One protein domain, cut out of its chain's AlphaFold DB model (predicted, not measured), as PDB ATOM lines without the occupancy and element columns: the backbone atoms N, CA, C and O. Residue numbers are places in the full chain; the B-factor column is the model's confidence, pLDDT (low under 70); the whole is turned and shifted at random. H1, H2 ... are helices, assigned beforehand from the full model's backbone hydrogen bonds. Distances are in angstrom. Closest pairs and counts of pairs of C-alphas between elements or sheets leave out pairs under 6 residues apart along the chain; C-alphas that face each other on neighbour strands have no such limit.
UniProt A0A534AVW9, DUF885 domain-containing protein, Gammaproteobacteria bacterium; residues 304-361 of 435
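Overview. This is residues 304 to 361 of the 435 residues of the protein "DUF885 domain-containing protein" of Gammaproteobacteria bacterium (UniProt A0A534AVW9). A long straight helix, H1, is crossed steeply near its far end by a shorter helix, H2, and a long loop, residues 329 to 343, folds back from the end of H1 to the start of H2. The first part of H1, residues 304 to 317, sticks out from this small body as a free arm and makes much of the length. The printed part has 58 residues, with two named helices in the order H1, H2 and no named strand; the class is all helix. The whole is loose, with a radius of gyration of the C-alphas of 12.9 A, and elongated, spanning 43 by 27 by 16 A.

Along the chain. H1 takes residues 304 to 328, from C-alpha 304 at (-23.288, 29.041, -61.648) to C-alpha 328 at (-22.324, 6.016, -33.789), a length of 36.2 A. Residues 329 to 343 hold no named element. H2 takes residues 344 to 360 and is 24.8 A long from first to last C-alpha; C-alpha 344 stands at (-11.631, 17.037, -45.158) and C-alpha 360 at (-22.399, -5.101, -41.924).

Arrangement. Residues 304 to 317 of H1 stand free. H1 touches H2 with residues 318 to 328 alone, and H2 touches H1 with residues 347 to 354 alone. Their closest C-alphas, those of Ala 325 and Ala 354, are 5.2 A apart. The two helices run the same way at a steep tilt of 62 degrees, and their centres are 14.4 A apart. In H1 and H2 every O i to N i+4 pair is within hydrogen-bond range.

Size, cuts and confidence. The two C-alphas farthest apart are those of Glu 304 and Pro 333, at 43.3 A. Without residues 304 to 317 the body has 44 residues and spans 28 by 18 by 16 A. The link from H1 to H2, 15 residues, is long. The printed part has no cut. Its mean pLDDT is 94.0, and no printed residue is under 70.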
ATOM      1  N   GLU A 304     -23.883  28.507 -62.882       94.94
ATOM      2  CA  GLU A 304     -23.288  29.041 -61.648       94.94
ATOM      3  C   GLU A 304     -24.218  28.854 -60.448       94.94
ATOM      4  O   GLU A 304     -23.765  28.412 -59.392       94.94
ATOM      5  N   GLN A 305     -25.514  29.138 -60.610       96.06
ATOM      6  CA  GLN A 305     -26.503  28.953 -59.546       96.06
ATOM      7  C   GLN A 305     -26.636  27.478 -59.160       96.06
ATOM      8  O   GLN A 305     -26.669  27.156 -57.971       96.06
ATOM      9  N   ILE A 306     -26.663  26.580 -60.147       95.69
ATOM     10  CA  ILE A 306     -26.686  25.130 -59.920       95.69
ATOM     11  C   ILE A 306     -25.423  24.698 -59.173       95.69
ATOM     12  O   ILE A 306     -25.523  24.011 -58.158       95.69
ATOM     13  N   ARG A 307     -24.239  25.152 -59.606       96.50
ATOM     14  CA  ARG A 307     -22.969  24.830 -58.941       96.50
ATOM     15  C   ARG A 307     -22.931  25.325 -57.497       96.50
ATOM     16  O   ARG A 307     -22.517  24.575 -56.619       96.50
ATOM     17  N   ALA A 308     -23.358  26.560 -57.245       97.88
ATOM     18  CA  ALA A 308     -23.371  27.134 -55.904       97.88
ATOM     19  C   ALA A 308     -24.298  26.347 -54.964       97.88
ATOM     20  O   ALA A 308     -23.894  25.987 -53.858       97.88
ATOM     21  N   ARG A 309     -25.508  26.008 -55.429       97.06
ATOM     22  CA  ARG A 309     -26.459  25.180 -54.670       97.06
ATOM     23  C   ARG A 309     -25.905  23.781 -54.412       97.06
ATOM     24  O   ARG A 309     -25.922  23.333 -53.274       97.06
ATOM     25  N   ALA A 310     -25.349  23.128 -55.431       97.50
ATOM     26  CA  ALA A 310     -24.751  21.802 -55.291       97.50
ATOM     27  C   ALA A 310     -23.580  21.797 -54.296       97.50
ATOM     28  O   ALA A 310     -23.475  20.891 -53.476       97.50
ATOM     29  N   GLN A 311     -22.724  22.822 -54.324       98.12
ATOM     30  CA  GLN A 311     -21.612  22.946 -53.382       98.12
ATOM     31  C   GLN A 311     -22.100  23.163 -51.945       98.12
ATOM     32  O   GLN A 311     -21.563  22.553 -51.022       98.12
ATOM     33  N   SER A 312     -23.124  24.000 -51.761       98.00
ATOM     34  CA  SER A 312     -23.761  24.215 -50.457       98.00
ATOM     35  C   SER A 312     -24.349  22.916 -49.905       98.00
ATOM     36  O   SER A 312     -24.059  22.539 -48.769       98.00
ATOM     37  N   GLU A 313     -25.115  22.188 -50.722       98.00
ATOM     38  CA  GLU A 313     -25.722  20.917 -50.317       98.00
ATOM     39  C   GLU A 313     -24.684  19.821 -50.063       98.00
ATOM     40  O   GLU A 313     -24.849  19.043 -49.123       98.00
ATOM     41  N   LEU A 314     -23.585  19.779 -50.826       97.56
ATOM     42  CA  LEU A 314     -22.473  18.864 -50.570       97.56
ATOM     43  C   LEU A 314     -21.855  19.129 -49.193       97.56
ATOM     44  O   LEU A 314     -21.664  18.196 -48.415       97.56
ATOM     45  N   THR A 315     -21.568  20.393 -48.875       96.56
ATOM     46  CA  THR A 315     -21.004  20.768 -47.574       96.56
ATOM     47  C   THR A 315     -21.963  20.431 -46.435       96.56
ATOM     48  O   THR A 315     -21.549  19.786 -45.470       96.56
ATOM     49  N   ARG A 316     -23.244  20.805 -46.556       97.81
ATOM     50  CA  ARG A 316     -24.273  20.524 -45.544       97.81
ATOM     51  C   ARG A 316     -24.437  19.023 -45.313       97.81
ATOM     52  O   ARG A 316     -24.299  18.560 -44.188       97.81
ATOM     53  N   THR A 317     -24.639  18.253 -46.382       98.06
ATOM     54  CA  THR A 317     -24.853  16.801 -46.297       98.06
ATOM     55  C   THR A 317     -23.654  16.098 -45.666       98.06
ATOM     56  O   THR A 317     -23.824  15.240 -44.808       98.06
ATOM     57  N   ARG A 318     -22.422  16.484 -46.025       97.19
ATOM     58  CA  ARG A 318     -21.219  15.911 -45.403       97.19
ATOM     59  C   ARG A 318     -21.098  16.259 -43.922       97.19
ATOM     60  O   ARG A 318     -20.634  15.425 -43.148       97.19
ATOM     61  N   ALA A 319     -21.500  17.464 -43.518       96.94
ATOM     62  CA  ALA A 319     -21.543  17.834 -42.107       96.94
ATOM     63  C   ALA A 319     -22.551  16.965 -41.334       96.94
ATOM     64  O   ALA A 319     -22.194  16.429 -40.286       96.94
ATOM     65  N   ASP A 320     -23.743  16.741 -41.893       97.81
ATOM     66  CA  ASP A 320     -24.770  15.873 -41.303       97.81
ATOM     67  C   ASP A 320     -24.275  14.418 -41.191       97.81
ATOM     68  O   ASP A 320     -24.345  13.810 -40.120       97.81
ATOM     69  N   MET A 321     -23.683  13.873 -42.262       97.50
ATOM     70  CA  MET A 321     -23.084  12.531 -42.256       97.50
ATOM     71  C   MET A 321     -21.977  12.404 -41.201       97.50
ATOM     72  O   MET A 321     -21.897  11.392 -40.506       97.50
ATOM     73  N   TYR A 322     -21.132  13.427 -41.050       97.44
ATOM     74  CA  TYR A 322     -20.079  13.436 -40.038       97.44
ATOM     75  C   TYR A 322     -20.635  13.522 -38.614       97.44
ATOM     76  O   TYR A 322     -20.139  12.839 -37.721       97.44
ATOM     77  N   ALA A 323     -21.684  14.318 -38.388       96.94
ATOM     78  CA  ALA A 323     -22.354  14.391 -37.092       96.94
ATOM     79  C   ALA A 323     -22.936  13.027 -36.686       96.94
ATOM     80  O   ALA A 323     -22.748  12.594 -35.548       96.94
ATOM     81  N   ILE A 324     -23.555  12.313 -37.633       96.38
ATOM     82  CA  ILE A 324     -24.027  10.936 -37.428       96.38
ATOM     83  C   ILE A 324     -22.848  10.003 -37.130       96.38
ATOM     84  O   ILE A 324     -22.894   9.263 -36.149       96.38
ATOM     85  N   ALA A 325     -21.763  10.071 -37.911       95.94
ATOM     86  CA  ALA A 325     -20.563   9.266 -37.678       95.94
ATOM     87  C   ALA A 325     -20.000   9.479 -36.261       95.94
ATOM     88  O   ALA A 325     -19.702   8.515 -35.554       95.94
ATOM     89  N   ARG A 326     -19.939  10.735 -35.796       95.88
ATOM     90  CA  ARG A 326     -19.520  11.084 -34.430       95.88
ATOM     91  C   ARG A 326     -20.430  10.516 -33.346       95.88
ATOM     92  O   ARG A 326     -19.945  10.290 -32.242       95.88
ATOM     93  N   ALA A 327     -21.709  10.294 -33.637       94.62
ATOM     94  CA  ALA A 327     -22.651   9.713 -32.690       94.62
ATOM     95  C   ALA A 327     -22.546   8.179 -32.604       94.62
ATOM     96  O   ALA A 327     -22.742   7.628 -31.525       94.62
ATOM     97  N   ILE A 328     -22.232   7.489 -33.710       93.06
ATOM     98  CA  ILE A 328     -22.324   6.016 -33.789       93.06
ATOM     99  C   ILE A 328     -20.985   5.271 -33.683       93.06
ATOM    100  O   ILE A 328     -20.967   4.084 -33.357       93.06
ATOM    101  N   LEU A 329     -19.869   5.936 -33.991       94.00
ATOM    102  CA  LEU A 329     -18.530   5.344 -33.940       94.00
ATOM    103  C   LEU A 329     -17.910   5.248 -32.531       94.00
ATOM    104  O   LEU A 329     -17.094   4.341 -32.332       94.00
ATOM    105  N   PRO A 330     -18.237   6.109 -31.541       92.25
ATOM    106  CA  PRO A 330     -17.718   5.938 -30.186       92.25
ATOM    107  C   PRO A 330     -18.050   4.551 -29.617       92.25
ATOM    108  O   PRO A 330     -19.197   4.115 -29.642       92.25
ATOM    109  N   GLY A 331     -17.038   3.847 -29.103       83.69
ATOM    110  CA  GLY A 331     -17.182   2.489 -28.559       83.69
ATOM    111  C   GLY A 331     -16.975   1.356 -29.572       83.69
ATOM    112  O   GLY A 331     -16.985   0.189 -29.180       83.69
ATOM    113  N   ARG A 332     -16.742   1.666 -30.853       86.75
ATOM    114  CA  ARG A 332     -16.313   0.672 -31.848       86.75
ATOM    115  C   ARG A 332     -14.806   0.401 -31.755       86.75
ATOM    116  O   ARG A 332     -14.071   1.266 -31.284       86.75
ATOM    117  N   PRO A 333     -14.322  -0.776 -32.189       84.06
ATOM    118  CA  PRO A 333     -12.889  -1.044 -32.268       84.06
ATOM    119  C   PRO A 333     -12.207  -0.092 -33.259       84.06
ATOM    120  O   PRO A 333     -12.663   0.037 -34.390       84.06
ATOM    121  N   ASN A 334     -11.104   0.535 -32.843       84.75
ATOM    122  CA  ASN A 334     -10.260   1.403 -33.678       84.75
ATOM    123  C   ASN A 334     -11.035   2.466 -34.492       84.75
ATOM    124  O   ASN A 334     -10.892   2.514 -35.716       84.75
ATOM    125  N   PRO A 335     -11.856   3.325 -33.855       87.56
ATOM    126  CA  PRO A 335     -12.557   4.365 -34.588       87.56
ATOM    127  C   PRO A 335     -11.534   5.384 -35.119       87.56
ATOM    128  O   PRO A 335     -10.536   5.660 -34.441       87.56
ATOM    129  N   PRO A 336     -11.758   5.971 -36.308       90.75
ATOM    130  CA  PRO A 336     -10.927   7.074 -36.772       90.75
ATOM    131  C   PRO A 336     -11.015   8.261 -35.794       90.75
ATOM    132  O   PRO A 336     -11.961   8.338 -35.007       90.75
ATOM    133  N   PRO A 337     -10.065   9.211 -35.822       91.19
ATOM    134  CA  PRO A 337     -10.164  10.439 -35.036       91.19
ATOM    135  C   PRO A 337     -11.456  11.216 -35.341       91.19
ATOM    136  O   PRO A 337     -11.823  11.414 -36.499       91.19
ATOM    137  N   LEU A 338     -12.142  11.680 -34.290       94.75
ATOM    138  CA  LEU A 338     -13.434  12.379 -34.381       94.75
ATOM    139  C   LEU A 338     -13.393  13.784 -33.741       94.75
ATOM    140  O   LEU A 338     -14.159  14.050 -32.803       94.75
ATOM    141  N   PRO A 339     -12.489  14.683 -34.185       95.69
ATOM    142  CA  PRO A 339     -12.398  16.036 -33.636       95.69
ATOM    143  C   PRO A 339     -13.688  16.841 -33.864       95.69
ATOM    144  O   PRO A 339     -14.473  16.577 -34.771       95.69
ATOM    145  N   ALA A 340     -13.913  17.877 -33.051       92.94
ATOM    146  CA  ALA A 340     -15.064  18.768 -33.235       92.94
ATOM    147  C   ALA A 340     -15.013  19.532 -34.575       92.94
ATOM    148  O   ALA A 340     -16.053  19.817 -35.163       92.94
ATOM    149  N   THR A 341     -13.805  19.822 -35.065       94.19
ATOM    150  CA  THR A 341     -13.525  20.487 -36.342       94.19
ATOM    151  C   THR A 341     -12.577  19.615 -37.169       94.19
ATOM    152  O   THR A 341     -11.363  19.725 -36.991       94.19
ATOM    153  N   PRO A 342     -13.099  18.718 -38.022       96.12
ATOM    154  CA  PRO A 342     -12.270  17.825 -38.822       96.12
ATOM    155  C   PRO A 342     -11.669  18.531 -40.038       96.12
ATOM    156  O   PRO A 342     -12.281  19.418 -40.637       96.12
ATOM    157  N   SER A 343     -10.501  18.064 -40.465       96.56
ATOM    158  CA  SER A 343     -10.032  18.243 -41.838       96.56
ATOM    159  C   SER A 343     -10.917  17.466 -42.836       96.56
ATOM    160  O   SER A 343     -11.648  16.551 -42.436       96.56
ATOM    161  N   PRO A 344     -10.868  17.776 -44.148       95.31
ATOM    162  CA  PRO A 344     -11.631  17.037 -45.158       95.31
ATOM    163  C   PRO A 344     -11.374  15.523 -45.153       95.31
ATOM    164  O   PRO A 344     -12.321  14.748 -45.314       95.31
ATOM    165  N   ASP A 345     -10.128  15.108 -44.917       96.44
ATOM    166  CA  ASP A 345      -9.728  13.699 -44.902       96.44
ATOM    167  C   ASP A 345     -10.225  12.982 -43.642       96.44
ATOM    168  O   ASP A 345     -10.755  11.876 -43.735       96.44
ATOM    169  N   GLU A 346     -10.154  13.623 -42.471       96.50
ATOM    170  CA  GLU A 346     -10.727  13.082 -41.228       96.50
ATOM    171  C   GLU A 346     -12.251  12.961 -41.321       96.50
ATOM    172  O   GLU A 346     -12.828  11.947 -40.920       96.50
ATOM    173  N   GLN A 347     -12.913  13.971 -41.901       97.19
ATOM    174  CA  GLN A 347     -14.349  13.931 -42.154       97.19
ATOM    175  C   GLN A 347     -14.699  12.757 -43.076       97.19
ATOM    176  O   GLN A 347     -15.631  12.005 -42.792       97.19
ATOM    177  N   GLN A 348     -13.944  12.580 -44.164       96.88
ATOM    178  CA  GLN A 348     -14.145  11.480 -45.103       96.88
ATOM    179  C   GLN A 348     -13.929  10.119 -44.434       96.88
ATOM    180  O   GLN A 348     -14.765   9.235 -44.603       96.88
ATOM    181  N   ALA A 349     -12.852   9.951 -43.665       95.88
ATOM    182  CA  ALA A 349     -12.532   8.696 -42.991       95.88
ATOM    183  C   ALA A 349     -13.619   8.290 -41.985       95.88
ATOM    184  O   ALA A 349     -14.043   7.136 -41.967       95.88
ATOM    185  N   ALA A 350     -14.125   9.241 -41.194       96.19
ATOM    186  CA  ALA A 350     -15.229   8.995 -40.270       96.19
ATOM    187  C   ALA A 350     -16.527   8.618 -40.994       96.19
ATOM    188  O   ALA A 350     -17.203   7.675 -40.590       96.19
ATOM    189  N   ILE A 351     -16.864   9.315 -42.084       96.25
ATOM    190  CA  ILE A 351     -18.041   8.987 -42.897       96.25
ATOM    191  C   ILE A 351     -17.919   7.576 -43.484       96.25
ATOM    192  O   ILE A 351     -18.874   6.809 -43.415       96.25
ATOM    193  N   VAL A 352     -16.754   7.212 -44.029       95.38
ATOM    194  CA  VAL A 352     -16.509   5.865 -44.568       95.38
ATOM    195  C   VAL A 352     -16.658   4.815 -43.471       95.38
ATOM    196  O   VAL A 352     -17.411   3.868 -43.654       95.38
ATOM    197  N   ALA A 353     -16.037   5.012 -42.305       94.12
ATOM    198  CA  ALA A 353     -16.155   4.076 -41.186       94.12
ATOM    199  C   ALA A 353     -17.612   3.891 -40.723       94.12
ATOM    200  O   ALA A 353     -18.027   2.781 -40.404       94.12
ATOM    201  N   ALA A 354     -18.407   4.965 -40.712       93.81
ATOM    202  CA  ALA A 354     -19.832   4.896 -40.400       93.81
ATOM    203  C   ALA A 354     -20.637   4.133 -41.469       93.81
ATOM    204  O   ALA A 354     -21.543   3.378 -41.121       93.81
ATOM    205  N   LEU A 355     -20.309   4.304 -42.753       93.44
ATOM    206  CA  LEU A 355     -20.944   3.562 -43.848       93.44
ATOM    207  C   LEU A 355     -20.604   2.066 -43.804       93.44
ATOM    208  O   LEU A 355     -21.494   1.254 -44.037       93.44
ATOM    209  N   GLU A 356     -19.374   1.695 -43.436       91.62
ATOM    210  CA  GLU A 356     -18.992   0.284 -43.260       91.62
ATOM    211  C   GLU A 356     -19.873  -0.423 -42.220       91.62
ATOM    212  O   GLU A 356     -20.310  -1.548 -42.453       91.62
ATOM    213  N   LEU A 357     -20.252   0.260 -41.131       89.19
ATOM    214  CA  LEU A 357     -21.204  -0.294 -40.155       89.19
ATOM    215  C   LEU A 357     -22.584  -0.564 -40.764       89.19
ATOM    216  O   LEU A 357     -23.240  -1.539 -40.402       89.19
ATOM    217  N   ALA A 358     -23.045   0.294 -41.676       85.00
ATOM    218  CA  ALA A 358     -24.307   0.064 -42.373       85.00
ATOM    219  C   ALA A 358     -24.211  -1.147 -43.319       85.00
ATOM    220  O   ALA A 358     -25.185  -1.884 -43.470       85.00
ATOM    221  N   TYR A 359     -23.038  -1.393 -43.911       86.50
ATOM    222  CA  TYR A 359     -22.799  -2.539 -44.793       86.50
ATOM    223  C   TYR A 359     -22.678  -3.879 -44.055       86.50
ATOM    224  O   TYR A 359     -22.917  -4.923 -44.666       86.50
ATOM    225  N   GLU A 360     -22.381  -3.880 -42.750       87.12
ATOM    226  CA  GLU A 360     -22.399  -5.101 -41.924       87.12
ATOM    227  C   GLU A 360     -23.790  -5.759 -41.898       87.12
ATOM    228  O   GLU A 360     -23.898  -6.985 -41.836       87.12
ATOM    229  N   GLN A 361     -24.863  -4.963 -41.981       82.69
ATOM    230  CA  GLN A 361     -26.255  -5.425 -41.895       82.69
ATOM    231  C   GLN A 361     -26.923  -5.544 -43.271       82.69
ATOM    232  O   GLN A 361     -28.040  -5.072 -43.486       82.69
TER     233      GLN A 361